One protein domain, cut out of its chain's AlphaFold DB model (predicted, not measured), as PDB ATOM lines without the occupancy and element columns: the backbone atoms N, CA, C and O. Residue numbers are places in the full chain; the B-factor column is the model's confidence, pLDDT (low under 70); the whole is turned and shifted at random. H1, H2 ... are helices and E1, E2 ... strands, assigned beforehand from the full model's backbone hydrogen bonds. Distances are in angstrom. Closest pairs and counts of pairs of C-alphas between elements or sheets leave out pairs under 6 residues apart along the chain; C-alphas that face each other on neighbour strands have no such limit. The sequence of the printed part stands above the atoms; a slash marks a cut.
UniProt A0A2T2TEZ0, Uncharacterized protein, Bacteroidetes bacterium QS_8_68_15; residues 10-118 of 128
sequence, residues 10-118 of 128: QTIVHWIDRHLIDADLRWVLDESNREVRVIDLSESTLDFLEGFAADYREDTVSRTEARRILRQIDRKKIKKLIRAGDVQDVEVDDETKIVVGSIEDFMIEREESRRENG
ATOM      1  N   GLN A  10      52.081 -30.278  41.734       84.69
ATOM      2  CA  GLN A  10      52.219 -28.832  41.867       84.69
ATOM      3  C   GLN A  10      51.079 -28.217  42.698       84.69
ATOM      4  O   GLN A  10      51.351 -27.415  43.594       84.69
ATOM      5  N   THR A  11      49.823 -28.602  42.444       88.12
ATOM      6  CA  THR A  11      48.671 -28.124  43.225       88.12
ATOM      7  C   THR A  11      48.798 -28.520  44.695       88.12
ATOM      8  O   THR A  11      48.656 -27.664  45.571       88.12
ATOM      9  N   ILE A  12      49.151 -29.778  44.978       88.31
ATOM     10  CA  ILE A  12      49.313 -30.277  46.352       88.31
ATOM     11  C   ILE A  12      50.423 -29.513  47.091       88.31
ATOM     12  O   ILE A  12      50.205 -29.037  48.203       88.31
ATOM     13  N   VAL A  13      51.593 -29.336  46.465       87.56
ATOM     14  CA  VAL A  13      52.711 -28.566  47.045       87.56
ATOM     15  C   VAL A  13      52.284 -27.132  47.340       87.56
ATOM     16  O   VAL A  13      52.516 -26.629  48.434       87.56
ATOM     17  N   HIS A  14      51.600 -26.486  46.398       86.81
ATOM     18  CA  HIS A  14      51.155 -25.105  46.561       86.81
ATOM     19  C   HIS A  14      50.125 -24.937  47.685       86.81
ATOM     20  O   HIS A  14      50.087 -23.895  48.343       86.81
ATOM     21  N   TRP A  15      49.278 -25.940  47.923       89.38
ATOM     22  CA  TRP A  15      48.330 -25.928  49.040       89.38
ATOM     23  C   TRP A  15      49.024 -26.126  50.385       89.38
ATOM     24  O   TRP A  15      48.677 -25.430  51.341       89.38
ATOM     25  N   ILE A  16      50.040 -26.989  50.446       88.69
ATOM     26  CA  ILE A  16      50.895 -27.152  51.631       88.69
ATOM     27  C   ILE A  16      51.642 -25.847  51.929       88.69
ATOM     28  O   ILE A  16      51.580 -25.345  53.049       88.69
ATOM     29  N   ASP A  17      52.281 -25.243  50.921       88.31
ATOM     30  CA  ASP A  17      53.044 -23.994  51.061       88.31
ATOM     31  C   ASP A  17      52.176 -22.818  51.531       88.31
ATOM     32  O   ASP A  17      52.658 -21.884  52.173       88.31
ATOM     33  N   ARG A  18      50.878 -22.846  51.212       88.69
ATOM     34  CA  ARG A  18      49.896 -21.853  51.666       88.69
ATOM     35  C   ARG A  18      49.208 -22.211  52.979       88.69
ATOM     36  O   ARG A  18      48.316 -21.469  53.383       88.69
ATOM     37  N   HIS A  19      49.606 -23.301  53.630       87.06
ATOM     38  CA  HIS A  19      48.985 -23.807  54.855       87.06
ATOM     39  C   HIS A  19      47.474 -24.062  54.705       87.06
ATOM     40  O   HIS A  19      46.704 -23.843  55.637       87.06
ATOM     41  N   LEU A  20      47.038 -24.479  53.512       87.00
ATOM     42  CA  LEU A  20      45.646 -24.870  53.257       87.00
ATOM     43  C   LEU A  20      45.378 -26.317  53.672       87.00
ATOM     44  O   LEU A  20      44.243 -26.658  53.987       87.00
ATOM     45  N   ILE A  21      46.419 -27.151  53.659       89.06
ATOM     46  CA  ILE A  21      46.393 -28.535  54.127       89.06
ATOM     47  C   ILE A  21      47.644 -28.822  54.953       89.06
ATOM     48  O   ILE A  21      48.724 -28.299  54.659       89.06
ATOM     49  N   ASP A  22      47.492 -29.675  55.960       88.44
ATOM     50  CA  ASP A  22      48.596 -30.119  56.803       88.44
ATOM     51  C   ASP A  22      49.320 -31.310  56.170       88.44
ATOM     52  O   ASP A  22      48.692 -32.267  55.703       88.44
ATOM     53  N   ALA A  23      50.650 -31.251  56.184       90.44
ATOM     54  CA  ALA A  23      51.521 -32.297  55.674       90.44
ATOM     55  C   ALA A  23      52.835 -32.348  56.454       90.44
ATOM     56  O   ALA A  23      53.421 -31.310  56.775       90.44
ATOM     57  N   ASP A  24      53.338 -33.558  56.669       88.88
ATOM     58  CA  ASP A  24      54.674 -33.785  57.198       88.88
ATOM     59  C   ASP A  24      55.673 -33.902  56.046       88.88
ATOM     60  O   ASP A  24      55.470 -34.622  55.066       88.88
ATOM     61  N   LEU A  25      56.781 -33.165  56.152       88.00
ATOM     62  CA  LEU A  25      57.805 -33.100  55.115       88.00
ATOM     63  C   LEU A  25      59.096 -33.737  55.616       88.00
ATOM     64  O   LEU A  25      59.698 -33.254  56.577       88.00
ATOM     65  N   ARG A  26      59.568 -34.773  54.920       87.94
ATOM     66  CA  ARG A  26      60.841 -35.436  55.237       87.94
ATOM     67  C   ARG A  26      61.682 -35.705  53.997       87.94
ATOM     68  O   ARG A  26      61.177 -35.755  52.882       87.94
ATOM     69  N   TRP A  27      62.978 -35.887  54.212       90.44
ATOM     70  CA  TRP A  27      63.934 -36.255  53.172       90.44
ATOM     71  C   TRP A  27      64.182 -37.759  53.199       90.44
ATOM     72  O   TRP A  27      64.362 -38.339  54.272       90.44
ATOM     73  N   VAL A  28      64.197 -38.383  52.026       89.56
ATOM     74  CA  VAL A  28      64.601 -39.782  51.839       89.56
ATOM     75  C   VAL A  28      65.500 -39.887  50.609       89.56
ATOM     76  O   VAL A  28      65.518 -38.987  49.773       89.56
ATOM     77  N   LEU A  29      66.251 -40.980  50.492       89.69
ATOM     78  CA  LEU A  29      67.005 -41.285  49.279       89.69
ATOM     79  C   LEU A  29      66.133 -42.113  48.332       89.69
ATOM     80  O   LEU A  29      65.492 -43.069  48.773       89.69
ATOM     81  N   ASP A  30      66.103 -41.741  47.053       83.69
ATOM     82  CA  ASP A  30      65.494 -42.562  46.004       83.69
ATOM     83  C   ASP A  30      66.388 -43.762  45.626       83.69
ATOM     84  O   ASP A  30      67.516 -43.910  46.102       83.69
ATOM     85  N   GLU A  31      65.896 -44.625  44.734       82.06
ATOM     86  CA  GLU A  31      66.625 -45.807  44.239       82.06
ATOM     87  C   GLU A  31      67.946 -45.460  43.522       82.06
ATOM     88  O   GLU A  31      68.810 -46.317  43.346       82.06
ATOM     89  N   SER A  32      68.122 -44.197  43.127       87.50
ATOM     90  CA  SER A  32      69.324 -43.659  42.487       87.50
ATOM     91  C   SER A  32      70.224 -42.880  43.460       87.50
ATOM     92  O   SER A  32      71.139 -42.187  43.013       87.50
ATOM     93  N   ASN A  33      70.001 -42.991  44.777       87.19
ATOM     94  CA  ASN A  33      70.701 -42.243  45.830       87.19
ATOM     95  C   ASN A  33      70.589 -40.714  45.710       87.19
ATOM     96  O   ASN A  33      71.504 -39.986  46.100       87.19
ATOM     97  N   ARG A  34      69.474 -40.202  45.189       83.62
ATOM     98  CA  ARG A  34      69.180 -38.766  45.185       83.62
ATOM     99  C   ARG A  34      68.280 -38.422  46.358       83.62
ATOM    100  O   ARG A  34      67.329 -39.143  46.648       83.62
ATOM    101  N   GLU A  35      68.570 -37.305  47.018       85.00
ATOM    102  CA  GLU A  35      67.697 -36.774  48.061       85.00
ATOM    103  C   GLU A  35      66.384 -36.306  47.436       85.00
ATOM    104  O   GLU A  35      66.343 -35.368  46.639       85.00
ATOM    105  N   VAL A  36      65.299 -36.972  47.813       84.69
ATOM    106  CA  VAL A  36      63.944 -36.618  47.413       84.69
ATOM    107  C   VAL A  36      63.138 -36.236  48.643       84.69
ATOM    108  O   VAL A  36      63.232 -36.849  49.710       84.69
ATOM    109  N   ARG A  37      62.330 -35.186  48.496       83.12
ATOM    110  CA  ARG A  37      61.413 -34.746  49.542       83.12
ATOM    111  C   ARG A  37      60.118 -35.540  49.434       83.12
ATOM    112  O   ARG A  37      59.469 -35.535  48.390       83.12
ATOM    113  N   VAL A  38      59.759 -36.215  50.516       86.19
ATOM    114  CA  VAL A  38      58.508 -36.956  50.657       86.19
ATOM    115  C   VAL A  38      57.530 -36.116  51.460       86.19
ATOM    116  O   VAL A  38      57.895 -35.493  52.460       86.19
ATOM    117  N   ILE A  39      56.299 -36.098  50.961       86.88
ATOM    118  CA  ILE A  39      55.139 -35.486  51.590       86.88
ATOM    119  C   ILE A  39      54.332 -36.634  52.179       86.88
ATOM    120  O   ILE A  39      53.842 -37.476  51.426       86.88
ATOM    121  N   ASP A  40      54.208 -36.659  53.498       87.62
ATOM    122  CA  ASP A  40      53.301 -37.560  54.195       87.62
ATOM    123  C   ASP A  40      52.050 -36.773  54.592       87.62
ATOM    124  O   ASP A  40      52.119 -35.720  55.229       87.62
ATOM    125  N   LEU A  41      50.892 -37.280  54.177       86.81
ATOM    126  CA  LEU A  41      49.591 -36.725  54.525       86.81
ATOM    127  C   LEU A  41      48.931 -37.630  55.559       86.81
ATOM    128  O   LEU A  41      48.999 -38.855  55.454       86.81
ATOM    129  N   SER A  42      48.271 -37.023  56.544       89.88
ATOM    130  CA  SER A  42      47.417 -37.779  57.458       89.88
ATOM    131  C   SER A  42      46.240 -38.400  56.695       89.88
ATOM    132  O   SER A  42      45.791 -37.842  55.692       89.88
ATOM    133  N   GLU A  43      45.704 -39.517  57.189       89.19
ATOM    134  CA  GLU A  43      44.506 -40.151  56.615       89.19
ATOM    135  C   GLU A  43      43.330 -39.164  56.556       89.19
ATOM    136  O   GLU A  43      42.716 -38.999  55.510       89.19
ATOM    137  N   SER A  44      43.123 -38.368  57.610       88.56
ATOM    138  CA  SER A  44      42.111 -37.304  57.615       88.56
ATOM    139  C   SER A  44      42.338 -36.219  56.556       88.56
ATOM    140  O   SER A  44      41.374 -35.674  56.022       88.56
ATOM    141  N   THR A  45      43.596 -35.888  56.242       90.00
ATOM    142  CA  THR A  45      43.914 -34.935  55.168       90.00
ATOM    143  C   THR A  45      43.612 -35.555  53.805       90.00
ATOM    144  O   THR A  45      43.111 -34.862  52.926       90.00
ATOM    145  N   LEU A  46      43.903 -36.846  53.625       88.81
ATOM    146  CA  LEU A  46      43.587 -37.575  52.395       88.81
ATOM    147  C   LEU A  46      42.076 -37.664  52.173       88.81
ATOM    148  O   LEU A  46      41.625 -37.285  51.097       88.81
ATOM    149  N   ASP A  47      41.302 -38.046  53.189       88.56
ATOM    150  CA  ASP A  47      39.835 -38.100  53.111       88.56
ATOM    151  C   ASP A  47      39.240 -36.734  52.737       88.56
ATOM    152  O   ASP A  47      38.359 -36.626  51.879       88.56
ATOM    153  N   PHE A  48      39.754 -35.665  53.354       89.31
ATOM    154  CA  PHE A  48      39.371 -34.301  53.005       89.31
ATOM    155  C   PHE A  48      39.703 -33.977  51.546       89.31
ATOM    156  O   PHE A  48      38.864 -33.421  50.841       89.31
ATOM    157  N   LEU A  49      40.911 -34.316  51.088       89.88
ATOM    158  CA  LEU A  49      41.349 -34.051  49.721       89.88
ATOM    159  C   LEU A  49      40.532 -34.828  48.694       89.88
ATOM    160  O   LEU A  49      40.213 -34.258  47.660       89.88
ATOM    161  N   GLU A  50      40.173 -36.082  48.960       87.06
ATOM    162  CA  GLU A  50      39.341 -36.880  48.053       87.06
ATOM    163  C   GLU A  50      37.956 -36.247  47.859       87.06
ATOM    164  O   GLU A  50      37.490 -36.119  46.725       87.06
ATOM    165  N   GLY A  51      37.327 -35.781  48.943       87.94
ATOM    166  CA  GLY A  51      36.048 -35.072  48.868       87.94
ATOM    167  C   GLY A  51      36.175 -33.696  48.212       87.94
ATOM    168  O   GLY A  51      35.455 -33.381  47.269       87.94
ATOM    169  N   PHE A  52      37.129 -32.886  48.670       89.25
ATOM    170  CA  PHE A  52      37.321 -31.527  48.171       89.25
ATOM    171  C   PHE A  52      37.742 -31.498  46.700       89.25
ATOM    172  O   PHE A  52      37.277 -30.648  45.945       89.25
ATOM    173  N   ALA A  53      38.612 -32.417  46.271       87.94
ATOM    174  CA  ALA A  53      39.067 -32.482  44.889       87.94
ATOM    175  C   ALA A  53      37.921 -32.799  43.927       87.94
ATOM    176  O   ALA A  53      37.947 -32.306  42.803       87.94
ATOM    177  N   ALA A  54      36.920 -33.581  44.341       86.31
ATOM    178  CA  ALA A  54      35.754 -33.843  43.505       86.31
ATOM    179  C   ALA A  54      35.025 -32.534  43.155       86.31
ATOM    180  O   ALA A  54      34.849 -32.241  41.974       86.31
ATOM    181  N   ASP A  55      34.726 -31.712  44.161       89.19
ATOM    182  CA  ASP A  55      34.034 -30.431  43.983       89.19
ATOM    183  C   ASP A  55      34.920 -29.399  43.260       89.19
ATOM    184  O   ASP A  55      34.518 -28.790  42.269       89.19
ATOM    185  N   TYR A  56      36.176 -29.248  43.695       89.69
ATOM    186  CA  TYR A  56      37.148 -28.319  43.104       89.69
ATOM    187  C   TYR A  56      37.387 -28.585  41.613       89.69
ATOM    188  O   TYR A  56      37.660 -27.666  40.843       89.69
ATOM    189  N   ARG A  57      37.298 -29.841  41.169       90.56
ATOM    190  CA  ARG A  57      37.503 -30.186  39.758       90.56
ATOM    191  C   ARG A  57      36.344 -29.762  38.862       90.56
ATOM    192  O   ARG A  57      36.571 -29.578  37.663       90.56
ATOM    193  N   GLU A  58      35.148 -29.604  39.418       90.00
ATOM    194  CA  GLU A  58      33.976 -29.090  38.703       90.00
ATOM    195  C   GLU A  58      33.969 -27.556  38.619       90.00
ATOM    196  O   GLU A  58      33.267 -26.987  37.778       90.00
ATOM    197  N   ASP A  59      34.794 -26.878  39.423       92.12
ATOM    198  CA  ASP A  59      34.916 -25.426  39.381       92.12
ATOM    199  C   ASP A  59      35.445 -24.912  38.038       92.12
ATOM    200  O   ASP A  59      36.134 -25.581  37.255       92.12
ATOM    201  N   THR A  60      35.146 -23.637  37.791       91.94
ATOM    202  CA  THR A  60      35.613 -22.923  36.610       91.94
ATOM    203  C   THR A  60      36.382 -21.673  36.996       91.94
ATOM    204  O   THR A  60      36.012 -20.922  37.899       91.94
ATOM    205  N   VAL A  61      37.469 -21.416  36.277       90.00
ATOM    206  CA  VAL A  61      38.322 -20.247  36.492       90.00
ATOM    207  C   VAL A  61      38.380 -19.382  35.245       90.00
ATOM    208  O   VAL A  61      38.238 -19.853  34.116       90.00
ATOM    209  N   SER A  62      38.629 -18.086  35.432       88.31
ATOM    210  CA  SER A  62      38.875 -17.198  34.297       88.31
ATOM    211  C   SER A  62      40.109 -17.657  33.517       88.31
ATOM    212  O   SER A  62      41.030 -18.283  34.050       88.31
ATOM    213  N   ARG A  63      40.202 -17.255  32.250       82.69
ATOM    214  CA  ARG A  63      41.394 -17.525  31.426       82.69
ATOM    215  C   ARG A  63      42.672 -16.959  32.043       82.69
ATOM    216  O   ARG A  63      43.755 -17.478  31.786       82.69
ATOM    217  N   THR A  64      42.570 -15.873  32.806       82.94
ATOM    218  CA  THR A  64      43.710 -15.258  33.497       82.94
ATOM    219  C   THR A  64      44.194 -16.137  34.642       82.94
ATOM    220  O   THR A  64      45.396 -16.379  34.746       82.94
ATOM    221  N   GLU A  65      43.274 -16.672  35.442       83.38
ATOM    222  CA  GLU A  65      43.604 -17.591  36.533       83.38
ATOM    223  C   GLU A  65      44.106 -18.934  36.011       83.38
ATOM    224  O   GLU A  65      45.156 -19.390  36.451       83.38
ATOM    225  N   ALA A  66      43.475 -19.497  34.978       83.75
ATOM    226  CA  ALA A  66      43.979 -20.696  34.312       83.75
ATOM    227  C   ALA A  66      45.427 -20.509  33.827       83.75
ATOM    228  O   ALA A  66      46.277 -21.370  34.020       83.75
ATOM    229  N   ARG A  67      45.758 -19.337  33.266       77.75
ATOM    230  CA  ARG A  67      47.140 -18.999  32.879       77.75
ATOM    231  C   ARG A  67      48.086 -18.859  34.070       77.75
ATOM    232  O   ARG A  67      49.281 -19.083  33.901       77.75
ATOM    233  N   ARG A  68      47.591 -18.433  35.233       79.00
ATOM    234  CA  ARG A  68      48.378 -18.335  36.468       79.00
ATOM    235  C   ARG A  68      48.646 -19.712  37.070       79.00
ATOM    236  O   ARG A  68      49.740 -19.918  37.571       79.00
ATOM    237  N   ILE A  69      47.688 -20.628  36.996       78.44
ATOM    238  CA  ILE A  69      47.854 -22.020  37.431       78.44
ATOM    239  C   ILE A  69      48.853 -22.716  36.499       78.44
ATOM    240  O   ILE A  69      49.873 -23.237  36.939       78.44
ATOM    241  N   LEU A  70      48.662 -22.557  35.189       75.31
ATOM    242  CA  LEU A  70      49.531 -23.104  34.148       75.31
ATOM    243  C   LEU A  70      50.888 -22.379  34.001       75.31
ATOM    244  O   LEU A  70      51.586 -22.648  33.034       75.31
ATOM    245  N   ARG A  71      51.295 -21.443  34.878       66.25
ATOM    246  CA  ARG A  71      52.467 -20.547  34.667       66.25
ATOM    247  C   ARG A  71      53.825 -21.244  34.498       66.25
ATOM    248  O   ARG A  71      54.774 -20.566  34.124       66.25
ATOM    249  N   GLN A  72      53.920 -22.555  34.716       55.62
ATOM    250  CA  GLN A  72      55.070 -23.375  34.307       55.62
ATOM    251  C   GLN A  72      54.980 -23.873  32.843       55.62
ATOM    252  O   GLN A  72      55.702 -24.786  32.434       55.62
ATOM    253  N   ILE A  73      54.046 -23.335  32.050       54.50
ATOM    254  CA  ILE A  73      53.774 -23.666  30.648       54.50
ATOM    255  C   ILE A  73      53.677 -22.357  29.865       54.50
ATOM    256  O   ILE A  73      52.888 -21.469  30.184       54.50
ATOM    257  N   ASP A  74      54.506 -22.236  28.829       53.22
ATOM    258  CA  ASP A  74      54.687 -21.013  28.042       53.22
ATOM    259  C   ASP A  74      53.360 -20.325  27.627       53.22
ATOM    260  O   ASP A  74      52.421 -20.927  27.091       53.22
ATOM    261  N   ARG A  75      53.347 -19.001  27.828       48.12
ATOM    262  CA  ARG A  75      52.334 -17.961  27.572       48.12
ATOM    263  C   ARG A  75      51.474 -18.141  26.313       48.12
ATOM    264  O   ARG A  75      50.351 -17.631  26.282       48.12
ATOM    265  N   LYS A  76      51.975 -18.799  25.264       60.56
ATOM    266  CA  LYS A  76      51.279 -18.998  23.974       60.56
ATOM    267  C   LYS A  76      50.377 -20.242  23.928       60.56
ATOM    268  O   LYS A  76      49.729 -20.465  22.903       60.56
ATOM    269  N   LYS A  77      50.327 -21.049  24.993       69.19
ATOM    270  CA  LYS A  77      49.774 -22.408  24.922       69.19
ATOM    271  C   LYS A  77      48.304 -22.551  25.319       69.19
ATOM    272  O   LYS A  77      47.655 -23.357  24.683       69.19
ATOM    273  N   ILE A  78      47.696 -21.736  26.193       76.12
ATOM    274  CA  ILE A  78      46.316 -22.036  26.658       76.12
ATOM    275  C   ILE A  78      45.263 -22.124  25.535       76.12
ATOM    276  O   ILE A  78      44.477 -23.056  25.496       76.12
ATOM    277  N   LYS A  79      45.285 -21.212  24.550       77.88
ATOM    278  CA  LYS A  79      44.395 -21.308  23.373       77.88
ATOM    279  C   LYS A  79      44.700 -22.528  22.504       77.88
ATOM    280  O   LYS A  79      43.811 -22.996  21.807       77.88
ATOM    281  N   LYS A  80      45.956 -22.977  22.475       83.38
ATOM    282  CA  LYS A  80      46.363 -24.179  21.743       83.38
ATOM    283  C   LYS A  80      45.919 -25.437  22.482       83.38
ATOM    284  O   LYS A  80      45.378 -26.297  21.818       83.38
ATOM    285  N   LEU A  81      46.069 -25.476  23.806       82.50
ATOM    286  CA  LEU A  81      45.607 -26.564  24.672       82.50
ATOM    287  C   LEU A  81      44.095 -26.753  24.540       82.50
ATOM    288  O   LEU A  81      43.639 -27.847  24.251       82.50
ATOM    289  N   ILE A  82      43.329 -25.656  24.593       84.06
ATOM    290  CA  ILE A  82      41.877 -25.707  24.358       84.06
ATOM    291  C   ILE A  82      41.552 -26.265  22.966       84.06
ATOM    292  O   ILE A  82      40.714 -27.142  22.814       84.06
ATOM    293  N   ARG A  83      42.246 -25.792  21.922       84.50
ATOM    294  CA  ARG A  83      42.032 -26.285  20.547       84.50
ATOM    295  C   ARG A  83      42.466 -27.735  20.338       84.50
ATOM    296  O   ARG A  83      41.929 -28.378  19.446       84.50
ATOM    297  N   ALA A  84      43.472 -28.196  21.073       86.75
ATOM    298  CA  ALA A  84      43.967 -29.565  21.028       86.75
ATOM    299  C   ALA A  84      43.065 -30.527  21.817       86.75
ATOM    300  O   ALA A  84      43.087 -31.722  21.548       86.75
ATOM    301  N   GLY A  85      42.231 -29.999  22.718       84.75
ATOM    302  CA  GLY A  85      41.377 -30.784  23.607       84.75
ATOM    303  C   GLY A  85      42.030 -31.117  24.949       84.75
ATOM    304  O   GLY A  85      41.381 -31.741  25.780       84.75
ATOM    305  N   ASP A  86      43.265 -30.661  25.185       86.31
ATOM    306  CA  ASP A  86      44.028 -30.924  26.413       86.31
ATOM    307  C   ASP A  86      43.431 -30.204  27.638       86.31
ATOM    308  O   ASP A  86      43.640 -30.607  28.775       86.31
ATOM    309  N   VAL A  87      42.709 -29.100  27.416       88.44
ATOM    310  CA  VAL A  87      42.052 -28.301  28.462       88.44
ATOM    311  C   VAL A  87      40.650 -27.925  27.988       88.44
ATOM    312  O   VAL A  87      40.482 -27.479  26.856       88.44
ATOM    313  N   GLN A  88      39.650 -28.063  28.853       89.88
ATOM    314  CA  GLN A  88      38.243 -27.822  28.535       89.88
ATOM    315  C   GLN A  88      37.802 -26.414  28.946       89.88
ATOM    316  O   GLN A  88      38.153 -25.923  30.023       89.88
ATOM    317  N   ASP A  89      36.999 -25.772  28.098       90.31
ATOM    318  CA  ASP A  89      36.357 -24.491  28.366       90.31
ATOM    319  C   ASP A  89      34.830 -24.564  28.248       90.31
ATOM    320  O   ASP A  89      34.270 -25.388  27.526       90.31
ATOM    321  N   VAL A  90      34.156 -23.694  28.998       90.56
ATOM    322  CA  VAL A  90      32.698 -23.552  29.034       90.56
ATOM    323  C   VAL A  90      32.324 -22.070  29.011       90.56
ATOM    324  O   VAL A  90      33.058 -21.226  29.533       90.56
ATOM    325  N   GLU A  91      31.187 -21.732  28.407       87.25
ATOM    326  CA  GLU A  91      30.636 -20.374  28.468       87.25
ATOM    327  C   GLU A  91      29.764 -20.214  29.718       87.25
ATOM    328  O   GLU A  91      28.801 -20.955  29.916       87.25
ATOM    329  N   VAL A  92      30.115 -19.248  30.569       86.12
ATOM    330  CA  VAL A  92      29.395 -18.907  31.802       86.12
ATOM    331  C   VAL A  92      29.281 -17.389  31.870       86.12
ATOM    332  O   VAL A  92      30.301 -16.706  31.844       86.12
ATOM    333  N   ASP A  93      28.059 -16.862  31.976       81.31
ATOM    334  CA  ASP A  93      27.778 -15.418  32.062       81.31
ATOM    335  C   ASP A  93      28.435 -14.585  30.939       81.31
ATOM    336  O   ASP A  93      29.069 -13.563  31.198       81.31
ATOM    337  N   ASP A  94      28.330 -15.044  29.686       83.50
ATOM    338  CA  ASP A  94      28.966 -14.436  28.501       83.50
ATOM    339  C   ASP A  94      30.514 -14.383  28.550       83.50
ATOM    340  O   ASP A  94      31.157 -13.717  27.730       83.50
ATOM    341  N   GLU A  95      31.145 -15.114  29.477       84.25
ATOM    342  CA  GLU A  95      32.597 -15.262  29.578       84.25
ATOM    343  C   GLU A  95      33.034 -16.721  29.359       84.25
ATOM    344  O   GLU A  95      32.478 -17.668  29.914       84.25
ATOM    345  N   THR A  96      34.098 -16.919  28.574       85.31
ATOM    346  CA  THR A  96      34.765 -18.224  28.468       85.31
ATOM    347  C   THR A  96      35.544 -18.520  29.750       85.31
ATOM    348  O   THR A  96      36.591 -17.905  29.999       85.31
ATOM    349  N   LYS A  97      35.090 -19.507  30.522       91.38
ATOM    350  CA  LYS A  97      35.790 -20.028  31.700       91.38
ATOM    351  C   LYS A  97      36.414 -21.389  31.407       91.38
ATOM    352  O   LYS A  97      36.002 -22.092  30.493       91.38
ATOM    353  N   ILE A  98      37.453 -21.732  32.155       89.56
ATOM    354  CA  ILE A  98      38.215 -22.971  31.994       89.56
ATOM    355  C   ILE A  98      37.873 -23.914  33.139       89.56
ATOM    356  O   ILE A  98      37.882 -23.484  34.292       89.56
ATOM    357  N   VAL A  99      37.604 -25.179  32.821       93.12
ATOM    358  CA  VAL A  99      37.288 -26.217  33.810       93.12
ATOM    359  C   VAL A  99      38.560 -26.613  34.549       93.12
ATOM    360  O   VAL A  99      39.537 -27.041  33.926       93.12
ATOM    361  N   VAL A 100      38.551 -26.494  35.874       91.50
ATOM    362  CA  VAL A 100      39.716 -26.759  36.726       91.50
ATOM    363  C   VAL A 100      40.186 -28.206  36.598       91.50
ATOM    364  O   VAL A 100      41.379 -28.438  36.412       91.50
ATOM    365  N   GLY A 101      39.270 -29.178  36.591       90.75
ATOM    366  CA  GLY A 101      39.624 -30.592  36.452       90.75
ATOM    367  C   GLY A 101      40.432 -30.905  35.189       90.75
ATOM    368  O   GLY A 101      41.371 -31.691  35.252       90.75
ATOM    369  N   SER A 102      40.138 -30.236  34.070       91.50
ATOM    370  CA  SER A 102      40.900 -30.405  32.823       91.50
ATOM    371  C   SER A 102      42.312 -29.814  32.893       91.50
ATOM    372  O   SER A 102      43.231 -30.314  32.253       91.50
ATOM    373  N   ILE A 103      42.504 -28.769  33.707       89.88
ATOM    374  CA  ILE A 103      43.831 -28.215  33.989       89.88
ATOM    375  C   ILE A 103      44.634 -29.211  34.833       89.88
ATOM    376  O   ILE A 103      45.797 -29.456  34.524       89.88
ATOM    377  N   GLU A 104      44.026 -29.787  35.873       90.19
ATOM    378  CA  GLU A 104      44.684 -30.784  36.729       90.19
ATOM    379  C   GLU A 104      45.071 -32.039  35.941       90.19
ATOM    380  O   GLU A 104      46.207 -32.491  36.056       90.19
ATOM    381  N   ASP A 105      44.173 -32.560  35.098       90.62
ATOM    382  CA  ASP A 105      44.445 -33.747  34.276       90.62
ATOM    383  C   ASP A 105      45.653 -33.515  33.351       90.62
ATOM    384  O   ASP A 105      46.584 -34.320  33.323       90.62
ATOM    385  N   PHE A 106      45.702 -32.360  32.684       88.88
ATOM    386  CA  PHE A 106      46.830 -31.984  31.835       88.88
ATOM    387  C   PHE A 106      48.152 -31.833  32.610       88.88
ATOM    388  O   PHE A 106      49.226 -32.175  32.107       88.88
ATOM    389  N   MET A 107      48.108 -31.301  33.835       86.62
ATOM    390  CA  MET A 107      49.309 -31.177  34.664       86.62
ATOM    391  C   MET A 107      49.815 -32.540  35.143       86.62
ATOM    392  O   MET A 107      51.024 -32.760  35.100       86.62
ATOM    393  N   ILE A 108      48.922 -33.455  35.534       87.88
ATOM    394  CA  ILE A 108      49.281 -34.824  35.939       87.88
ATOM    395  C   ILE A 108      49.973 -35.558  34.783       87.88
ATOM    396  O   ILE A 108      51.097 -36.028  34.950       87.88
ATOM    397  N   GLU A 109      49.370 -35.560  33.590       87.50
ATOM    398  CA  GLU A 109      49.941 -36.213  32.401       87.50
ATOM    399  C   GLU A 109      51.342 -35.669  32.067       87.50
ATOM    400  O   GLU A 109      52.279 -36.408  31.745       87.50
ATOM    401  N   ARG A 110      51.524 -34.350  32.193       83.81
ATOM    402  CA  ARG A 110      52.821 -33.705  31.973       83.81
ATOM    403  C   ARG A 110      53.857 -34.085  33.034       83.81
ATOM    404  O   ARG A 110      55.031 -34.253  32.699       83.81
ATOM    405  N   GLU A 111      53.463 -34.157  34.304       83.19
ATOM    406  CA  GLU A 111      54.339 -34.559  35.411       83.19
ATOM    407  C   GLU A 111      54.817 -36.010  35.251       83.19
ATOM    408  O   GLU A 111      55.993 -36.303  35.496       83.19
ATOM    409  N   GLU A 112      53.933 -36.901  34.804       82.50
ATOM    410  CA  GLU A 112      54.241 -38.303  34.502       82.50
ATOM    411  C   GLU A 112      55.197 -38.419  33.314       82.50
ATOM    412  O   GLU A 112      56.274 -39.002  33.444       82.50
ATOM    413  N   SER A 113      54.884 -37.739  32.207       82.00
ATOM    414  CA  SER A 113      55.735 -37.707  31.010       82.00
ATOM    415  C   SER A 113      57.167 -37.239  31.318       82.00
ATOM    416  O   SER A 113      58.141 -37.752  30.768       82.00
ATOM    417  N   ARG A 114      57.330 -36.261  32.221       74.56
ATOM    418  CA  ARG A 114      58.653 -35.773  32.655       74.56
ATOM    419  C   ARG A 114      59.423 -36.795  33.485       74.56
ATOM    420  O   ARG A 114      60.636 -36.919  33.323       74.56
ATOM    421  N   ARG A 115      58.731 -37.529  34.362       71.69
ATOM    422  CA  ARG A 115      59.336 -38.607  35.157       71.69
ATOM    423  C   ARG A 115      59.838 -39.740  34.273       71.69
ATOM    424  O   ARG A 115      60.957 -40.196  34.490       71.69
ATOM    425  N   GLU A 116      59.049 -40.156  33.287       69.88
ATOM    426  CA  GLU A 116      59.435 -41.216  32.346       69.88
ATOM    427  C   GLU A 116      60.657 -40.823  31.505       69.88
ATOM    428  O   GLU A 116      61.544 -41.643  31.278       69.88
ATOM    429  N   ASN A 117      60.754 -39.550  31.117       65.19
ATOM    430  CA  ASN A 117      61.871 -39.028  30.326       65.19
ATOM    431  C   ASN A 117      63.117 -38.652  31.154       65.19
ATOM    432  O   ASN A 117      64.121 -38.227  30.584       65.19
ATOM    433  N   GLY A 118      63.088 -38.801  32.485       57.03
ATOM    434  CA  GLY A 118      64.228 -38.493  33.355       57.03
ATOM    435  C   GLY A 118      64.580 -37.001  33.459       57.03
ATOM    436  O   GLY A 118      65.669 -36.663  33.924       57.03
TER     437      GLY A 118
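What this domain is: This is residues 10 to 118 of the 128 residues of an uncharacterized protein of Bacteroidetes bacterium QS_8_68_15 (UniProt A0A2T2TEZ0). A small three-stranded sheet, E3, E5 and E4, sits at the corner of an open V whose two arms are the long helices H2 and H5; H3 packs on the sheet, and H4 grazes it. The strand hairpin E1 and E2 lies beyond the far end of H2, H1 lies over the opening of the V near H5, and residues 112 to 118, at the far end of H5, stick out. The printed part has 109 residues, with five named helices and five named strands in the order H1 E1 E2 H2 E3 H3 H4 E4 E5 H5; the class is mixed, helices and strands, and both sheets are antiparallel. The whole is only just loose, close to compact, with a radius of gyration of the C-alphas of 16.2 A, and spans 49 by 33 by 19 A, only just flat.

Where its parts are: The sheet holds E3, residues 60 to 62, E5, residues 95 to 99, 12.6 A long, and E4, residues 89 to 92. H3 is residues 63 to 69 and H4 residues 78 to 84. H5, residues 100 to 116, is 24.8 A long and ends at C-alpha 116 (59.435, -41.216, 32.346). H2, residues 43 to 58, is 23.5 A long, with a kink of 26 degrees near residue 51. E1, residues 24 to 29, is 16.5 A long and E2, residues 35 to 40, 15.7 A. H1, residues 10 to 17, begins at C-alpha 10 (52.219, -28.832, 41.867).

How they stand to each other: E5 is the inner strand, antiparallel to E3, with N 61 and O 98 2.9 A apart, and to E4, with N 97 and O 90 2.8 A apart. E4 and E5 form a hairpin. E3, H3 H4 and E4 make a split strand-helix-strand unit, two strands of one sheet joined through helices with another strand, E5, between them; its crossover is right-handed. H3 is on the sheet at a height of 7.6 A, over E3 and slantwise to the strands, at 42 degrees to E3 on the local plane. H4 only just grazes the sheet with residues 78 to 83, and H5 only grazes it with residues 100 to 102. H2 touches H5 with residues 56 to 58 alone, at a steep tilt of 61 degrees, opposite ways; the closest C-alphas, of Arg 57 and Gly 101, are 3.9 A apart. H1 and H5 are near each other, with 7 pairs of C-alphas within 10 A. E1 and E2 form an antiparallel hairpin, with N 28 and O 36 2.9 A apart, and both are apart from H5. Every O i to N i+4 pair is within hydrogen-bond range in H1, H3, H4 and H5, and 9 of 12 are in H2.

The domain as a whole: The two C-alphas farthest apart, of Asn 33 and Asp 94, are 53.1 A apart. The printed part has no cut and no long link. Mean pLDDT of the printed part is 84.1; residues 71 to 77 and 116 to 118 are under 70.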